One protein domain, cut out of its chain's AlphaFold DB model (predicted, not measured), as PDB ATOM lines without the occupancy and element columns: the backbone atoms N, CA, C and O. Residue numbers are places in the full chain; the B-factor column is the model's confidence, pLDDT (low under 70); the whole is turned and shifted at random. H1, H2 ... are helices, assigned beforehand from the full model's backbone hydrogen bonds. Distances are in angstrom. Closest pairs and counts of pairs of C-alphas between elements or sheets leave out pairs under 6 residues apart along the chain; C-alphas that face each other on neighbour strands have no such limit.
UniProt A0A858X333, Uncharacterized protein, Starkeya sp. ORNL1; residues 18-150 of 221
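What this domain is: This is residues 18 to 150 of the 221 residues of an uncharacterized protein of Starkeya sp. ORNL1 (UniProt A0A858X333). Three helices, H4, H5 and H6, form a small up-and-down bundle, and two longer helices, H1 and H3, pack crosswise on it: H1 crosses H5, and H3 crosses H4 and H5. The short H2 folds back at the far end of H1, and a long loop, residues 82 to 98, swings away from the core between H3 and H4. The printed part has 133 residues with six named helices, H1 to H6 in chain order, and no named strand; the class is all helix. It is compact, with a radius of gyration of the C-alphas of 14.5 A and spans of 41 by 31 by 25 A.

Where its parts are: H1, residues 27 to 46, begins at C-alpha 27 (175.085, 187.000, 121.135) and is 29.3 A long. H2 is residues 50 to 56. H3, residues 63 to 81, is 26.4 A long, with a kink of 26 degrees near residue 70. H4, residues 99 to 112, begins at C-alpha 99 (164.684, 190.720, 125.932) and is 20.5 A long. H5, residues 116 to 128, is 18.4 A long. H6, residues 133 to 146, is 20.2 A long and ends at C-alpha 146 (166.855, 215.247, 121.881).

How they stand to each other: H5 is the hub, touching H1, H3, H4 and H6. H4 and H5 form a hairpin at a shallow tilt of 22 degrees, opposite ways; their closest C-alphas, of Ala 107 and Val 119, are 5.3 A apart. H5 and H6 form another at 22 degrees, with C-alphas 127 and 133 closest at 3.8 A. H4 and H6 only just touch, with 3 pairs of C-alphas within 8 A, the closest those of Tyr 104 and Asp 135 at 7.6 A. H1, with residues 34 to 41 alone, touches H5 about perpendicular at 77 degrees, the C-alphas of Leu 38 and Ala 125 closest at 4.3 A. H3 touches H5 at 76 degrees, C-alphas 66 and 118 closest at 6.1 A. H1 and H3 touch at a steep tilt of 49 degrees, with C-alphas 27 and 72 closest at 5.1 A. H2 touches H1, the C-alphas of Arg 53 and Val 45 being closest at 5.2 A. H1 and H6 are apart. In H2, H4, H5 and H6 every O i to N i+4 pair is within hydrogen-bond range; in H1 14 of 16 are, in H3 13 of 15.

The domain as a whole: The two C-alphas farthest apart, of Gly 48 and Glu 83, are 42.6 A from each other. The printed part has no cut. The link from H3 to H4, 17 residues, is long. The mean pLDDT of the printed part is 81.0; residues 18 to 24, 60 to 63 and 81 to 96 are under 70.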
ATOM      1  N   PRO A  18     159.295 188.700 133.393       43.53
ATOM      2  CA  PRO A  18     158.828 187.339 133.602       43.53
ATOM      3  C   PRO A  18     160.052 186.435 133.771       43.53
ATOM      4  O   PRO A  18     160.832 186.228 132.842       43.53
ATOM      5  N   GLY A  19     160.238 185.933 134.993       41.38
ATOM      6  CA  GLY A  19     161.296 184.999 135.351       41.38
ATOM      7  C   GLY A  19     161.058 183.636 134.711       41.38
ATOM      8  O   GLY A  19     160.595 182.716 135.372       41.38
ATOM      9  N   ALA A  20     161.344 183.510 133.419       41.97
ATOM     10  CA  ALA A  20     161.492 182.225 132.753       41.97
ATOM     11  C   ALA A  20     162.316 182.387 131.462       41.97
ATOM     12  O   ALA A  20     161.918 183.101 130.549       41.97
ATOM     13  N   MET A  21     163.432 181.653 131.389       45.72
ATOM     14  CA  MET A  21     164.226 181.356 130.181       45.72
ATOM     15  C   MET A  21     165.181 182.424 129.608       45.72
ATOM     16  O   MET A  21     165.335 182.498 128.394       45.72
ATOM     17  N   LEU A  22     165.907 183.189 130.431       51.72
ATOM     18  CA  LEU A  22     167.035 184.001 129.921       51.72
ATOM     19  C   LEU A  22     168.415 183.333 130.031       51.72
ATOM     20  O   LEU A  22     169.419 183.914 129.624       51.72
ATOM     21  N   ALA A  23     168.488 182.101 130.538       46.72
ATOM     22  CA  ALA A  23     169.753 181.384 130.638       46.72
ATOM     23  C   ALA A  23     170.237 180.929 129.246       46.72
ATOM     24  O   ALA A  23     169.710 179.974 128.681       46.72
ATOM     25  N   GLY A  24     171.268 181.597 128.719       55.62
ATOM     26  CA  GLY A  24     172.098 181.066 127.632       55.62
ATOM     27  C   GLY A  24     171.786 181.542 126.213       55.62
ATOM     28  O   GLY A  24     172.189 180.869 125.268       55.62
ATOM     29  N   SER A  25     171.103 182.675 126.020       72.12
ATOM     30  CA  SER A  25     171.008 183.265 124.676       72.12
ATOM     31  C   SER A  25     172.388 183.742 124.218       72.12
ATOM     32  O   SER A  25     172.957 184.662 124.802       72.12
ATOM     33  N   SER A  26     172.949 183.096 123.192       87.00
ATOM     34  CA  SER A  26     174.222 183.530 122.617       87.00
ATOM     35  C   SER A  26     174.069 184.920 121.975       87.00
ATOM     36  O   SER A  26     172.968 185.253 121.525       87.00
ATOM     37  N   PRO A  27     175.145 185.726 121.856       87.81
ATOM     38  CA  PRO A  27     175.085 187.000 121.135       87.81
ATOM     39  C   PRO A  27     174.469 186.863 119.734       87.81
ATOM     40  O   PRO A  27     173.674 187.702 119.327       87.81
ATOM     41  N   ALA A  28     174.750 185.757 119.035       88.69
ATOM     42  CA  ALA A  28     174.201 185.470 117.712       88.69
ATOM     43  C   ALA A  28     172.685 185.187 117.722       88.69
ATOM     44  O   ALA A  28     171.998 185.445 116.733       88.69
ATOM     45  N   ASP A  29     172.143 184.638 118.814       89.25
ATOM     46  CA  ASP A  29     170.698 184.438 118.964       89.25
ATOM     47  C   ASP A  29     169.985 185.760 119.248       89.25
ATOM     48  O   ASP A  29     168.940 186.022 118.650       89.25
ATOM     49  N   ILE A  30     170.570 186.605 120.102       89.00
ATOM     50  CA  ILE A  30     170.060 187.954 120.390       89.00
ATOM     51  C   ILE A  30     170.085 188.803 119.118       89.00
ATOM     52  O   ILE A  30     169.078 189.421 118.779       89.00
ATOM     53  N   GLU A  31     171.185 188.767 118.365       91.31
ATOM     54  CA  GLU A  31     171.313 189.473 117.089       91.31
ATOM     55  C   GLU A  31     170.245 189.031 116.094       91.31
ATOM     56  O   GLU A  31     169.591 189.866 115.468       91.31
ATOM     57  N   ARG A  32     169.989 187.723 116.001       90.56
ATOM     58  CA  ARG A  32     168.929 187.186 115.143       90.56
ATOM     59  C   ARG A  32     167.546 187.676 115.571       90.56
ATOM     60  O   ARG A  32     166.759 188.061 114.710       90.56
ATOM     61  N   GLN A  33     167.249 187.671 116.871       90.62
ATOM     62  CA  GLN A  33     165.964 188.138 117.406       90.62
ATOM     63  C   GLN A  33     165.764 189.637 117.154       90.62
ATOM     64  O   GLN A  33     164.720 190.039 116.643       90.62
ATOM     65  N   LEU A  34     166.771 190.464 117.450       90.00
ATOM     66  CA  LEU A  34     166.713 191.906 117.204       90.00
ATOM     67  C   LEU A  34     166.650 192.228 115.711       90.00
ATOM     68  O   LEU A  34     165.901 193.117 115.313       90.00
ATOM     69  N   GLY A  35     167.386 191.490 114.876       91.06
ATOM     70  CA  GLY A  35     167.343 191.624 113.424       91.06
ATOM     71  C   GLY A  35     165.963 191.297 112.852       91.06
ATOM     72  O   GLY A  35     165.443 192.056 112.034       91.06
ATOM     73  N   GLN A  36     165.327 190.219 113.324       91.56
ATOM     74  CA  GLN A  36     163.945 189.885 112.962       91.56
ATOM     75  C   GLN A  36     162.969 190.976 113.414       91.56
ATOM     76  O   GLN A  36     162.179 191.456 112.605       91.56
ATOM     77  N   ALA A  37     163.075 191.433 114.661       91.56
ATOM     78  CA  ALA A  37     162.213 192.483 115.193       91.56
ATOM     79  C   ALA A  37     162.375 193.814 114.435       91.56
ATOM     80  O   ALA A  37     161.391 194.485 114.126       91.56
ATOM     81  N   LEU A  38     163.605 194.182 114.064       90.88
ATOM     82  CA  LEU A  38     163.871 195.371 113.256       90.88
ATOM     83  C   LEU A  38     163.309 195.233 111.835       90.88
ATOM     84  O   LEU A  38     162.751 196.195 111.293       90.88
ATOM     85  N   ALA A  39     163.425 194.052 111.225       90.25
ATOM     86  CA  ALA A  39     162.827 193.777 109.924       90.25
ATOM     87  C   ALA A  39     161.295 193.881 109.990       90.25
ATOM     88  O   ALA A  39     160.681 194.516 109.132       90.25
ATOM     89  N   ASP A  40     160.679 193.331 111.034       90.12
ATOM     90  CA  ASP A  40     159.240 193.418 111.288       90.12
ATOM     91  C   ASP A  40     158.789 194.863 111.471       90.12
ATOM     92  O   ASP A  40     157.832 195.303 110.829       90.12
ATOM     93  N   PHE A  41     159.533 195.634 112.264       89.25
ATOM     94  CA  PHE A  41     159.294 197.059 112.435       89.25
ATOM     95  C   PHE A  41     159.378 197.815 111.102       89.25
ATOM     96  O   PHE A  41     158.487 198.594 110.766       89.25
ATOM     97  N   THR A  42     160.397 197.531 110.291       89.19
ATOM     98  CA  THR A  42     160.587 198.169 108.980       89.19
ATOM     99  C   THR A  42     159.452 197.831 108.011       89.19
ATOM    100  O   THR A  42     158.973 198.704 107.283       89.19
ATOM    101  N   ARG A  43     158.946 196.590 108.030       89.88
ATOM    102  CA  ARG A  43     157.815 196.168 107.185       89.88
ATOM    103  C   ARG A  43     156.535 196.958 107.463       89.88
ATOM    104  O   ARG A  43     155.757 197.182 106.533       89.88
ATOM    105  N   ARG A  44     156.335 197.457 108.689       89.44
ATOM    106  CA  ARG A  44     155.168 198.287 109.045       89.44
ATOM    107  C   ARG A  44     155.103 199.594 108.259       89.44
ATOM    108  O   ARG A  44     154.010 200.090 108.002       89.44
ATOM    109  N   VAL A  45     156.239 200.117 107.793       86.69
ATOM    110  CA  VAL A  45     156.257 201.316 106.941       86.69
ATOM    111  C   VAL A  45     155.561 201.063 105.609       86.69
ATOM    112  O   VAL A  45     154.762 201.888 105.170       86.69
ATOM    113  N   GLY A  46     155.782 199.891 105.004       80.94
ATOM    114  CA  GLY A  46     155.061 199.472 103.799       80.94
ATOM    115  C   GLY A  46     153.557 199.288 104.029       80.94
ATOM    116  O   GLY A  46     152.771 199.472 103.105       80.94
ATOM    117  N   ALA A  47     153.151 198.995 105.267       88.69
ATOM    118  CA  ALA A  47     151.751 198.890 105.677       88.69
ATOM    119  C   ALA A  47     151.099 200.246 106.031       88.69
ATOM    120  O   ALA A  47     149.932 200.276 106.420       88.69
ATOM    121  N   GLY A  48     151.820 201.366 105.891       87.38
ATOM    122  CA  GLY A  48     151.294 202.708 106.159       87.38
ATOM    123  C   GLY A  48     151.353 203.140 107.626       87.38
ATOM    124  O   GLY A  48     150.689 204.107 108.002       87.38
ATOM    125  N   ASP A  49     152.140 202.458 108.457       89.38
ATOM    126  CA  ASP A  49     152.319 202.824 109.860       89.38
ATOM    127  C   ASP A  49     153.088 204.147 109.999       89.38
ATOM    128  O   ASP A  49     154.271 204.254 109.658       89.38
ATOM    129  N   ILE A  50     152.394 205.167 110.507       88.69
ATOM    130  CA  ILE A  50     152.920 206.528 110.657       88.69
ATOM    131  C   ILE A  50     154.068 206.565 111.670       88.69
ATOM    132  O   ILE A  50     155.064 207.249 111.431       88.69
ATOM    133  N   GLY A  51     153.959 205.818 112.772       84.94
ATOM    134  CA  GLY A  51     154.985 205.771 113.811       84.94
ATOM    135  C   GLY A  51     156.260 205.120 113.299       84.94
ATOM    136  O   GLY A  51     157.343 205.681 113.450       84.94
ATOM    137  N   ALA A  52     156.131 203.984 112.610       86.94
ATOM    138  CA  ALA A  52     157.275 203.320 111.998       86.94
ATOM    139  C   ALA A  52     157.935 204.208 110.932       86.94
ATOM    140  O   ALA A  52     159.157 204.341 110.907       86.94
ATOM    141  N   ARG A  53     157.136 204.885 110.095       89.31
ATOM    142  CA  ARG A  53     157.660 205.804 109.078       89.31
ATOM    143  C   ARG A  53     158.443 206.958 109.704       89.31
ATOM    144  O   ARG A  53     159.553 207.226 109.259       89.31
ATOM    145  N   ALA A  54     157.888 207.600 110.731       89.25
ATOM    146  CA  ALA A  54     158.547 208.692 111.442       89.25
ATOM    147  C   ALA A  54     159.844 208.221 112.126       89.25
ATOM    148  O   ALA A  54     160.864 208.901 112.063       89.25
ATOM    149  N   ALA A  55     159.838 207.030 112.731       87.06
ATOM    150  CA  ALA A  55     161.022 206.446 113.356       87.06
ATOM    151  C   ALA A  55     162.154 206.159 112.358       87.06
ATOM    152  O   ALA A  55     163.319 206.383 112.686       87.06
ATOM    153  N   LEU A  56     161.835 205.707 111.137       84.81
ATOM    154  CA  LEU A  56     162.849 205.464 110.105       84.81
ATOM    155  C   LEU A  56     163.606 206.737 109.700       84.81
ATOM    156  O   LEU A  56     164.758 206.637 109.287       84.81
ATOM    157  N   GLU A  57     163.021 207.927 109.873       87.38
ATOM    158  CA  GLU A  57     163.720 209.199 109.630       87.38
ATOM    159  C   GLU A  57     164.888 209.437 110.602       87.38
ATOM    160  O   GLU A  57     165.754 210.276 110.345       87.38
ATOM    161  N   LEU A  58     164.931 208.697 111.716       84.19
ATOM    162  CA  LEU A  58     165.995 208.764 112.716       84.19
ATOM    163  C   LEU A  58     167.105 207.730 112.474       84.19
ATOM    164  O   LEU A  58     168.176 207.858 113.071       84.19
ATOM    165  N   ILE A  59     166.861 206.693 111.659       77.69
ATOM    166  CA  ILE A  59     167.778 205.554 111.550       77.69
ATOM    167  C   ILE A  59     169.078 205.971 110.845       77.69
ATOM    168  O   ILE A  59     169.044 206.509 109.733       77.69
ATOM    169  N   PRO A  60     170.252 205.701 111.446       67.50
ATOM    170  CA  PRO A  60     171.531 205.944 110.798       67.50
ATOM    171  C   PRO A  60     171.764 204.982 109.626       67.50
ATOM    172  O   PRO A  60     171.342 203.827 109.629       67.50
ATOM    173  N   VAL A  61     172.528 205.438 108.634       56.50
ATOM    174  CA  VAL A  61     173.022 204.582 107.547       56.50
ATOM    175  C   VAL A  61     173.864 203.446 108.163       56.50
ATOM    176  O   VAL A  61     174.837 203.740 108.852       56.50
ATOM    177  N   ARG A  62     173.511 202.177 107.874       63.34
ATOM    178  CA  ARG A  62     174.113 200.908 108.383       63.34
ATOM    179  C   ARG A  62     173.621 200.387 109.749       63.34
ATOM    180  O   ARG A  62     174.428 200.045 110.608       63.34
ATOM    181  N   GLY A  63     172.307 200.238 109.928       68.75
ATOM    182  CA  GLY A  63     171.731 199.652 111.151       68.75
ATOM    183  C   GLY A  63     172.201 198.224 111.486       68.75
ATOM    184  O   GLY A  63     172.338 197.899 112.658       68.75
ATOM    185  N   GLU A  64     172.523 197.395 110.487       72.69
ATOM    186  CA  GLU A  64     172.934 195.992 110.689       72.69
ATOM    187  C   GLU A  64     174.272 195.845 111.427       72.69
ATOM    188  O   GLU A  64     174.404 194.983 112.287       72.69
ATOM    189  N   GLN A  65     175.253 196.716 111.155       79.88
ATOM    190  CA  GLN A  65     176.550 196.669 111.849       79.88
ATOM    191  C   GLN A  65     176.407 197.005 113.338       79.88
ATOM    192  O   GLN A  65     177.092 196.423 114.172       79.88
ATOM    193  N   LEU A  66     175.476 197.904 113.669       85.81
ATOM    194  CA  LEU A  66     175.204 198.285 115.053       85.81
ATOM    195  C   LEU A  66     174.502 197.163 115.824       85.81
ATOM    196  O   LEU A  66     174.695 197.051 117.031       85.81
ATOM    197  N   LEU A  67     173.720 196.305 115.154       87.06
ATOM    198  CA  LEU A  67     173.036 195.191 115.814       87.06
ATOM    199  C   LEU A  67     174.014 194.185 116.423       87.06
ATOM    200  O   LEU A  67     173.768 193.736 117.539       87.06
ATOM    201  N   ALA A  68     175.117 193.865 115.745       88.19
ATOM    202  CA  ALA A  68     176.124 192.949 116.280       88.19
ATOM    203  C   ALA A  68     176.742 193.486 117.587       88.19
ATOM    204  O   ALA A  68     176.820 192.768 118.584       88.19
ATOM    205  N   GLU A  69     177.107 194.774 117.611       89.00
ATOM    206  CA  GLU A  69     177.654 195.441 118.802       89.00
ATOM    207  C   GLU A  69     176.635 195.477 119.953       89.00
ATOM    208  O   GLU A  69     176.952 195.114 121.086       89.00
ATOM    209  N   ILE A  70     175.389 195.853 119.651       91.44
ATOM    210  CA  ILE A  70     174.291 195.901 120.626       91.44
ATOM    211  C   ILE A  70     174.010 194.508 121.210       91.44
ATOM    212  O   ILE A  70     173.779 194.369 122.411       91.44
ATOM    213  N   SER A  71     174.043 193.469 120.376       89.38
ATOM    214  CA  SER A  71     173.724 192.098 120.787       89.38
ATOM    215  C   SER A  71     174.778 191.510 121.715       89.38
ATOM    216  O   SER A  71     174.437 190.760 122.628       89.38
ATOM    217  N   PHE A  72     176.046 191.883 121.524       89.31
ATOM    218  CA  PHE A  72     177.116 191.521 122.446       89.31
ATOM    219  C   PHE A  72     176.899 192.157 123.827       89.31
ATOM    220  O   PHE A  72     176.888 191.450 124.831       89.31
ATOM    221  N   GLU A  73     176.622 193.465 123.874       91.62
ATOM    222  CA  GLU A  73     176.381 194.191 125.131       91.62
ATOM    223  C   GLU A  73     175.141 193.666 125.885       91.62
ATOM    224  O   GLU A  73     175.096 193.637 127.117       91.62
ATOM    225  N   LEU A  74     174.121 193.216 125.148       89.31
ATOM    226  CA  LEU A  74     172.939 192.578 125.727       89.31
ATOM    227  C   LEU A  74     173.230 191.189 126.276       89.31
ATOM    228  O   LEU A  74     172.765 190.876 127.370       89.31
ATOM    229  N   ALA A  75     174.004 190.374 125.560       87.75
ATOM    230  CA  ALA A  75     174.391 189.051 126.038       87.75
ATOM    231  C   ALA A  75     175.150 189.140 127.370       87.75
ATOM    232  O   ALA A  75     174.860 188.378 128.293       87.75
ATOM    233  N   GLU A  76     176.071 190.103 127.496       86.81
ATOM    234  CA  GLU A  76     176.807 190.348 128.741       86.81
ATOM    235  C   GLU A  76     175.872 190.730 129.899       86.81
ATOM    236  O   GLU A  76     175.985 190.167 130.993       86.81
ATOM    237  N   ARG A  77     174.893 191.620 129.670       85.69
ATOM    238  CA  ARG A  77     173.898 191.977 130.700       85.69
ATOM    239  C   ARG A  77     173.012 190.799 131.087       85.69
ATOM    240  O   ARG A  77     172.791 190.566 132.271       85.69
ATOM    241  N   MET A  78     172.535 190.037 130.107       81.00
ATOM    242  CA  MET A  78     171.675 188.879 130.351       81.00
ATOM    243  C   MET A  78     172.397 187.783 131.141       81.00
ATOM    244  O   MET A  78     171.789 187.158 132.009       81.00
ATOM    245  N   ALA A  79     173.695 187.584 130.892       80.12
ATOM    246  CA  ALA A  79     174.520 186.682 131.689       80.12
ATOM    247  C   ALA A  79     174.635 187.156 133.150       80.12
ATOM    248  O   ALA A  79     174.517 186.340 134.061       80.12
ATOM    249  N   GLY A  80     174.792 188.465 133.378       73.31
ATOM    250  CA  GLY A  80     174.841 189.047 134.724       73.31
ATOM    251  C   GLY A  80     173.497 189.062 135.469       73.31
ATOM    252  O   GLY A  80     173.469 188.979 136.696       73.31
ATOM    253  N   GLU A  81     172.369 189.151 134.759       68.25
ATOM    254  CA  GLU A  81     171.030 189.122 135.368       68.25
ATOM    255  C   GLU A  81     170.539 187.718 135.720       68.25
ATOM    256  O   GLU A  81     169.769 187.575 136.670       68.25
ATOM    257  N   ALA A  82     171.014 186.678 135.027       58.06
ATOM    258  CA  ALA A  82     170.680 185.286 135.336       58.06
ATOM    259  C   ALA A  82     171.084 184.862 136.766       58.06
ATOM    260  O   ALA A  82     170.545 183.893 137.299       58.06
ATOM    261  N   GLU A  83     171.999 185.599 137.404       52.47
ATOM    262  CA  GLU A  83     172.451 185.362 138.779       52.47
ATOM    263  C   GLU A  83     171.591 186.070 139.845       52.47
ATOM    264  O   GLU A  83     171.738 185.801 141.040       52.47
ATOM    265  N   ARG A  84     170.676 186.971 139.453       52.41
ATOM    266  CA  ARG A  84     169.835 187.721 140.398       52.41
ATOM    267  C   ARG A  84     168.500 187.007 140.646       52.41
ATOM    268  O   ARG A  84     167.818 186.627 139.698       52.41
ATOM    269  N   PRO A  85     168.063 186.861 141.911       42.88
ATOM    270  CA  PRO A  85     166.742 186.322 142.209       42.88
ATOM    271  C   PRO A  85     165.655 187.282 141.700       42.88
ATOM    272  O   PRO A  85     165.576 188.433 142.125       42.88
ATOM    273  N   VAL A  86     164.833 186.802 140.765       52.00
ATOM    274  CA  VAL A  86     163.755 187.574 140.132       52.00
ATOM    275  C   VAL A  86     162.517 187.572 141.032       52.00
ATOM    276  O   VAL A  86     161.954 186.515 141.322       52.00
ATOM    277  N   GLU A  87     162.057 188.752 141.451       42.91
ATOM    278  CA  GLU A  87     160.740 188.909 142.074       42.91
ATOM    279  C   GLU A  87     159.647 188.777 141.006       42.91
ATOM    280  O   GLU A  87     159.530 189.594 140.091       42.91
ATOM    281  N   VAL A  88     158.839 187.721 141.117       45.44
ATOM    282  CA  VAL A  88     157.731 187.438 140.200       45.44
ATOM    283  C   VAL A  88     156.602 188.442 140.445       45.44
ATOM    284  O   VAL A  88     155.789 188.294 141.358       45.44
ATOM    285  N   GLY A  89     156.551 189.486 139.621       44.78
ATOM    286  CA  GLY A  89     155.443 190.434 139.585       44.78
ATOM    287  C   GLY A  89     154.247 189.855 138.830       44.78
ATOM    288  O   GLY A  89     154.275 189.737 137.609       44.78
ATOM    289  N   ASN A  90     153.169 189.526 139.545       38.66
ATOM    290  CA  ASN A  90     151.890 189.135 138.952       38.66
ATOM    291  C   ASN A  90     151.231 190.343 138.261       38.66
ATOM    292  O   ASN A  90     150.546 191.128 138.916       38.66
ATOM    293  N   SER A  91     151.384 190.497 136.943       43.09
ATOM    294  CA  SER A  91     150.491 191.373 136.175       43.09
ATOM    295  C   SER A  91     150.107 190.773 134.822       43.09
ATOM    296  O   SER A  91     150.919 190.187 134.113       43.09
ATOM    297  N   ALA A  92     148.819 190.899 134.507       37.19
ATOM    298  CA  ALA A  92     148.096 190.220 133.438       37.19
ATOM    299  C   ALA A  92     148.273 190.859 132.041       37.19
ATOM    300  O   ALA A  92     147.308 190.970 131.285       37.19
ATOM    301  N   LEU A  93     149.487 191.294 131.684       43.75
ATOM    302  CA  LEU A  93     149.799 191.818 130.349       43.75
ATOM    303  C   LEU A  93     150.623 190.791 129.557       43.75
ATOM    304  O   LEU A  93     151.798 190.571 129.829       43.75
ATOM    305  N   ALA A  94     149.917 190.164 128.614       44.25
ATOM    306  CA  ALA A  94     150.311 189.205 127.582       44.25
ATOM    307  C   ALA A  94     151.798 189.159 127.168       44.25
ATOM    308  O   ALA A  94     152.421 190.196 126.958       44.25
ATOM    309  N   GLU A  95     152.298 187.924 126.996       54.91
ATOM    310  CA  GLU A  95     153.497 187.488 126.248       54.91
ATOM    311  C   GLU A  95     154.517 188.589 125.922       54.91
ATOM    312  O   GLU A  95     154.721 188.980 124.771       54.91
ATOM    313  N   ARG A  96     155.178 189.108 126.960       63.25
ATOM    314  CA  ARG A  96     156.273 190.060 126.783       63.25
ATOM    315  C   ARG A  96     157.533 189.305 126.420       63.25
ATOM    316  O   ARG A  96     157.911 188.352 127.102       63.25
ATOM    317  N   HIS A  97     158.207 189.763 125.376       74.56
ATOM    318  CA  HIS A  97     159.501 189.213 125.025       74.56
ATOM    319  C   HIS A  97     160.516 189.552 126.125       74.56
ATOM    320  O   HIS A  97     160.739 190.725 126.424       74.56
ATOM    321  N   ALA A  98     161.147 188.541 126.724       79.94
ATOM    322  CA  ALA A  98     162.020 188.716 127.890       79.94
ATOM    323  C   ALA A  98     163.233 189.636 127.627       79.94
ATOM    324  O   ALA A  98     163.742 190.268 128.547       79.94
ATOM    325  N   LEU A  99     163.640 189.780 126.360       83.06
ATOM    326  CA  LEU A  99     164.684 190.720 125.932       83.06
ATOM    327  C   LEU A  99     164.277 192.203 126.049       83.06
ATOM    328  O   LEU A  99     165.135 193.054 126.257       83.06
ATOM    329  N   ALA A 100     162.988 192.531 125.905       85.06
ATOM    330  CA  ALA A 100     162.517 193.914 125.799       85.06
ATOM    331  C   ALA A 100     162.876 194.815 127.003       85.06
ATOM    332  O   ALA A 100     163.380 195.912 126.760       85.06
ATOM    333  N   PRO A 101     162.670 194.414 128.277       83.19
ATOM    334  CA  PRO A 101     163.027 195.262 129.417       83.19
ATOM    335  C   PRO A 101     164.538 195.523 129.516       83.19
ATOM    336  O   PRO A 101     164.936 196.676 129.662       83.19
ATOM    337  N   ILE A 102     165.373 194.493 129.347       87.50
ATOM    338  CA  ILE A 102     166.842 194.610 129.414       87.50
ATOM    339  C   ILE A 102     167.361 195.497 128.273       87.50
ATOM    340  O   ILE A 102     168.193 196.381 128.475       87.50
ATOM    341  N   ALA A 103     166.814 195.315 127.070       89.38
ATOM    342  CA  ALA A 103     167.105 196.163 125.922       89.38
ATOM    343  C   ALA A 103     166.713 197.629 126.154       89.38
ATOM    344  O   ALA A 103     167.438 198.534 125.740       89.38
ATOM    345  N   TYR A 104     165.594 197.882 126.833       88.50
ATOM    346  CA  TYR A 104     165.156 199.239 127.143       88.50
ATOM    347  C   TYR A 104     166.058 199.926 128.177       88.50
ATOM    348  O   TYR A 104     166.368 201.109 128.033       88.50
ATOM    349  N   GLU A 105     166.525 199.195 129.193       89.06
ATOM    350  CA  GLU A 105     167.488 199.718 130.171       89.06
ATOM    351  C   GLU A 105     168.820 200.081 129.508       89.06
ATOM    352  O   GLU A 105     169.306 201.203 129.678       89.06
ATOM    353  N   LEU A 106     169.342 199.197 128.652       91.44
ATOM    354  CA  LEU A 106     170.519 199.477 127.833       91.44
ATOM    355  C   LEU A 106     170.333 200.728 126.960       91.44
ATOM    356  O   LEU A 106     171.204 201.602 126.916       91.44
ATOM    357  N   ALA A 107     169.182 200.859 126.296       93.00
ATOM    358  CA  ALA A 107     168.877 202.057 125.520       93.00
ATOM    359  C   ALA A 107     168.940 203.320 126.398       93.00
ATOM    360  O   ALA A 107     169.468 204.343 125.957       93.00
ATOM    361  N   GLY A 108     168.461 203.250 127.646       89.31
ATOM    362  CA  GLY A 108     168.564 204.318 128.646       89.31
ATOM    363  C   GLY A 108     170.000 204.782 128.875       89.31
ATOM    364  O   GLY A 108     170.291 205.976 128.786       89.31
ATOM    365  N   GLU A 109     170.909 203.841 129.101       90.25
ATOM    366  CA  GLU A 109     172.328 204.130 129.320       90.25
ATOM    367  C   GLU A 109     172.999 204.724 128.075       90.25
ATOM    368  O   GLU A 109     173.725 205.718 128.162       90.25
ATOM    369  N   MET A 110     172.708 204.179 126.892       91.50
ATOM    370  CA  MET A 110     173.228 204.711 125.630       91.50
ATOM    371  C   MET A 110     172.724 206.133 125.342       91.50
ATOM    372  O   MET A 110     173.470 206.949 124.796       91.50
ATOM    373  N   VAL A 111     171.482 206.459 125.726       90.06
ATOM    374  CA  VAL A 111     170.930 207.820 125.635       90.06
ATOM    375  C   VAL A 111     171.738 208.786 126.498       90.06
ATOM    376  O   VAL A 111     172.119 209.854 126.010       90.06
ATOM    377  N   GLU A 112     172.045 208.429 127.743       87.38
ATOM    378  CA  GLU A 112     172.887 209.260 128.615       87.38
ATOM    379  C   GLU A 112     174.325 209.377 128.082       87.38
ATOM    380  O   GLU A 112     174.913 210.458 128.113       87.38
ATOM    381  N   GLY A 113     174.850 208.308 127.477       87.44
ATOM    382  CA  GLY A 113     176.144 208.293 126.786       87.44
ATOM    383  C   GLY A 113     176.176 209.012 125.429       87.44
ATOM    384  O   GLY A 113     177.232 209.083 124.805       87.44
ATOM    385  N   GLY A 114     175.046 209.533 124.933       87.44
ATOM    386  CA  GLY A 114     174.961 210.224 123.639       87.44
ATOM    387  C   GLY A 114     175.102 209.318 122.407       87.44
ATOM    388  O   GLY A 114     175.253 209.819 121.290       87.44
ATOM    389  N   ARG A 115     175.012 207.995 122.581       91.06
ATOM    390  CA  ARG A 115     175.111 206.958 121.536       91.06
ATOM    391  C   ARG A 115     173.804 206.830 120.744       91.06
ATOM    392  O   ARG A 115     173.195 205.770 120.639       91.06
ATOM    393  N   PHE A 116     173.312 207.949 120.208       88.00
ATOM    394  CA  PHE A 116     171.975 208.024 119.605       88.00
ATOM    395  C   PHE A 116     171.793 207.126 118.376       88.00
ATOM    396  O   PHE A 116     170.664 206.754 118.067       88.00
ATOM    397  N   ARG A 117     172.879 206.780 117.675       88.75
ATOM    398  CA  ARG A 117     172.814 205.901 116.501       88.75
ATOM    399  C   ARG A 117     172.397 204.492 116.910       88.75
ATOM    400  O   ARG A 117     171.460 203.948 116.336       88.75
ATOM    401  N   GLU A 118     173.050 203.949 117.928       91.38
ATOM    402  CA  GLU A 118     172.771 202.629 118.490       91.38
ATOM    403  C   GLU A 118     171.400 202.594 119.166       91.38
ATOM    404  O   GLU A 118     170.617 201.676 118.926       91.38
ATOM    405  N   VAL A 119     171.066 203.642 119.928       93.12
ATOM    406  CA  VAL A 119     169.770 203.756 120.611       93.12
ATOM    407  C   VAL A 119     168.606 203.649 119.639       93.12
ATOM    408  O   VAL A 119     167.654 202.924 119.900       93.12
ATOM    409  N   VAL A 120     168.654 204.388 118.528       93.06
ATOM    410  CA  VAL A 120     167.546 204.394 117.569       93.06
ATOM    411  C   VAL A 120     167.356 203.003 116.963       93.06
ATOM    412  O   VAL A 120     166.223 202.539 116.870       93.06
ATOM    413  N   VAL A 121     168.444 202.311 116.607       93.00
ATOM    414  CA  VAL A 121     168.372 200.932 116.097       93.00
ATOM    415  C   VAL A 121     167.765 199.996 117.144       93.00
ATOM    416  O   VAL A 121     166.832 199.253 116.832       93.00
ATOM    417  N   LEU A 122     168.237 200.078 118.389       94.12
ATOM    418  CA  LEU A 122     167.755 199.244 119.487       94.12
ATOM    419  C   LEU A 122     166.275 199.492 119.798       94.12
ATOM    420  O   LEU A 122     165.512 198.543 119.942       94.12
ATOM    421  N   LEU A 123     165.831 200.747 119.848       94.81
ATOM    422  CA  LEU A 123     164.433 201.081 120.129       94.81
ATOM    423  C   LEU A 123     163.488 200.707 118.981       94.81
ATOM    424  O   LEU A 123     162.359 200.300 119.246       94.81
ATOM    425  N   CYS A 124     163.937 200.782 117.723       93.81
ATOM    426  CA  CYS A 124     163.191 200.230 116.588       93.81
ATOM    427  C   CYS A 124     163.035 198.708 116.712       93.81
ATOM    428  O   CYS A 124     161.943 198.186 116.493       93.81
ATOM    429  N   ALA A 125     164.095 197.998 117.114       92.81
ATOM    430  CA  ALA A 125     164.017 196.564 117.371       92.81
ATOM    431  C   ALA A 125     163.070 196.256 118.545       92.81
ATOM    432  O   ALA A 125     162.185 195.417 118.401       92.81
ATOM    433  N   ILE A 126     163.158 196.988 119.663       92.94
ATOM    434  CA  ILE A 126     162.225 196.861 120.798       92.94
ATOM    435  C   ILE A 126     160.779 197.086 120.345       92.94
ATOM    436  O   ILE A 126     159.892 196.329 120.732       92.94
ATOM    437  N   ALA A 127     160.535 198.076 119.483       92.81
ATOM    438  CA  ALA A 127     159.202 198.356 118.965       92.81
ATOM    439  C   ALA A 127     158.641 197.234 118.065       92.81
ATOM    440  O   ALA A 127     157.425 197.156 117.867       92.81
ATOM    441  N   GLY A 128     159.514 196.387 117.512       90.31
ATOM    442  CA  GLY A 128     159.158 195.177 116.771       90.31
ATOM    443  C   GLY A 128     158.976 193.930 117.643       90.31
ATOM    444  O   GLY A 128     158.414 192.947 117.170       90.31
ATOM    445  N   LEU A 129     159.413 193.947 118.909       89.62
ATOM    446  CA  LEU A 129     159.254 192.809 119.816       89.62
ATOM    447  C   LEU A 129     157.814 192.702 120.357       89.62
ATOM    448  O   LEU A 129     157.183 193.724 120.659       89.62
ATOM    449  N   PRO A 130     157.305 191.474 120.590       84.62
ATOM    450  CA  PRO A 130     156.042 191.259 121.291       84.62
ATOM    451  C   PRO A 130     156.005 191.977 122.648       84.62
ATOM    452  O   PRO A 130     156.869 191.782 123.507       84.62
ATOM    453  N   GLY A 131     155.011 192.852 122.827       82.69
ATOM    454  CA  GLY A 131     154.830 193.644 124.050       82.69
ATOM    455  C   GLY A 131     155.824 194.801 124.250       82.69
ATOM    456  O   GLY A 131     155.763 195.452 125.297       82.69
ATOM    457  N   GLY A 132     156.715 195.062 123.281       86.94
ATOM    458  CA  GLY A 132     157.712 196.143 123.307       86.94
ATOM    459  C   GLY A 132     157.341 197.384 122.486       86.94
ATOM    460  O   GLY A 132     157.981 198.423 122.615       86.94
ATOM    461  N   GLU A 133     156.275 197.311 121.682       89.94
ATOM    462  CA  GLU A 133     155.859 198.376 120.761       89.94
ATOM    463  C   GLU A 133     155.741 199.760 121.418       89.94
ATOM    464  O   GLU A 133     156.298 200.738 120.918       89.94
ATOM    465  N   PHE A 134     155.012 199.851 122.534       91.12
ATOM    466  CA  PHE A 134     154.778 201.121 123.219       91.12
ATOM    467  C   PHE A 134     156.076 201.716 123.774       91.12
ATOM    468  O   PHE A 134     156.359 202.888 123.538       91.12
ATOM    469  N   ASP A 135     156.868 200.902 124.479       90.94
ATOM    470  CA  ASP A 135     158.128 201.331 125.087       90.94
ATOM    471  C   ASP A 135     159.121 201.774 123.992       90.94
ATOM    472  O   ASP A 135     159.678 202.869 124.068       90.94
ATOM    473  N   GLY A 136     159.262 201.003 122.907       93.50
ATOM    474  CA  GLY A 136     160.126 201.354 121.777       93.50
ATOM    475  C   GLY A 136     159.734 202.674 121.101       93.50
ATOM    476  O   GLY A 136     160.581 203.550 120.919       93.50
ATOM    477  N   LEU A 137     158.444 202.873 120.792       95.31
ATOM    478  CA  LEU A 137     157.952 204.124 120.194       95.31
ATOM    479  C   LEU A 137     158.113 205.328 121.129       95.31
ATOM    480  O   LEU A 137     158.520 206.405 120.687       95.31
ATOM    481  N   LEU A 138     157.817 205.154 122.419       95.00
ATOM    482  CA  LEU A 138     157.975 206.210 123.410       95.00
ATOM    483  C   LEU A 138     159.444 206.615 123.545       95.00
ATOM    484  O   LEU A 138     159.752 207.809 123.587       95.00
ATOM    485  N   GLY A 139     160.351 205.638 123.559       94.31
ATOM    486  CA  GLY A 139     161.779 205.909 123.590       94.31
ATOM    487  C   GLY A 139     162.262 206.632 122.334       94.31
ATOM    488  O   GLY A 139     162.996 207.616 122.436       94.31
ATOM    489  N   LEU A 140     161.797 206.219 121.150       95.94
ATOM    490  CA  LEU A 140     162.122 206.898 119.892       95.94
ATOM    491  C   LEU A 140     161.638 208.352 119.905       95.94
ATOM    492  O   LEU A 140     162.342 209.234 119.416       95.94
ATOM    493  N   ALA A 141     160.480 208.626 120.511       96.00
ATOM    494  CA  ALA A 141     159.960 209.982 120.660       96.00
ATOM    495  C   ALA A 141     160.873 210.856 121.544       96.00
ATOM    496  O   ALA A 141     161.129 212.018 121.213       96.00
ATOM    497  N   VAL A 142     161.427 210.297 122.630       94.00
ATOM    498  CA  VAL A 142     162.447 210.972 123.456       94.00
ATOM    499  C   VAL A 142     163.707 211.255 122.632       94.00
ATOM    500  O   VAL A 142     164.202 212.385 122.635       94.00
ATOM    501  N   CYS A 143     164.206 210.267 121.885       93.38
ATOM    502  CA  CYS A 143     165.386 210.424 121.033       93.38
ATOM    503  C   CYS A 143     165.186 211.494 119.959       93.38
ATOM    504  O   CYS A 143     166.030 212.376 119.818       93.38
ATOM    505  N   ALA A 144     164.054 211.472 119.253       94.25
ATOM    506  CA  ALA A 144     163.704 212.466 118.244       94.25
ATOM    507  C   ALA A 144     163.734 213.888 118.817       94.25
ATOM    508  O   ALA A 144     164.299 214.803 118.214       94.25
ATOM    509  N   LEU A 145     163.189 214.072 120.020       92.75
ATOM    510  CA  LEU A 145     163.168 215.372 120.671       92.75
ATOM    511  C   LEU A 145     164.583 215.843 121.063       92.75
ATOM    512  O   LEU A 145     164.913 217.010 120.844       92.75
ATOM    513  N   ARG A 146     165.439 214.943 121.573       90.31
ATOM    514  CA  ARG A 146     166.855 215.247 121.881       90.31
ATOM    515  C   ARG A 146     167.683 215.538 120.626       90.31
ATOM    516  O   ARG A 146     168.576 216.377 120.675       90.31
ATOM    517  N   LEU A 147     167.347 214.909 119.502       90.62
ATOM    518  CA  LEU A 147     167.945 215.158 118.186       90.62
ATOM    519  C   LEU A 147     167.400 216.425 117.497       90.62
ATOM    520  O   LEU A 147     167.779 216.726 116.362       90.62
ATOM    521  N   GLY A 148     166.508 217.175 118.154       91.69
ATOM    522  CA  GLY A 148     165.934 218.401 117.604       91.69
ATOM    523  C   GLY A 148     165.010 218.150 116.413       91.69
ATOM    524  O   GLY A 148     164.968 218.962 115.494       91.69
ATOM    525  N   ARG A 149     164.294 217.021 116.408       93.81
ATOM    526  CA  ARG A 149     163.283 216.642 115.409       93.81
ATOM    527  C   ARG A 149     161.884 216.644 116.051       93.81
ATOM    528  O   ARG A 149     161.324 215.571 116.290       93.81
ATOM    529  N   PRO A 150     161.327 217.817 116.413       94.44
ATOM    530  CA  PRO A 150     160.059 217.893 117.140       94.44
ATOM    531  C   PRO A 150     158.866 217.353 116.339       94.44
ATOM    532  O   PRO A 150     157.925 216.850 116.938       94.44
TER     533      PRO A 150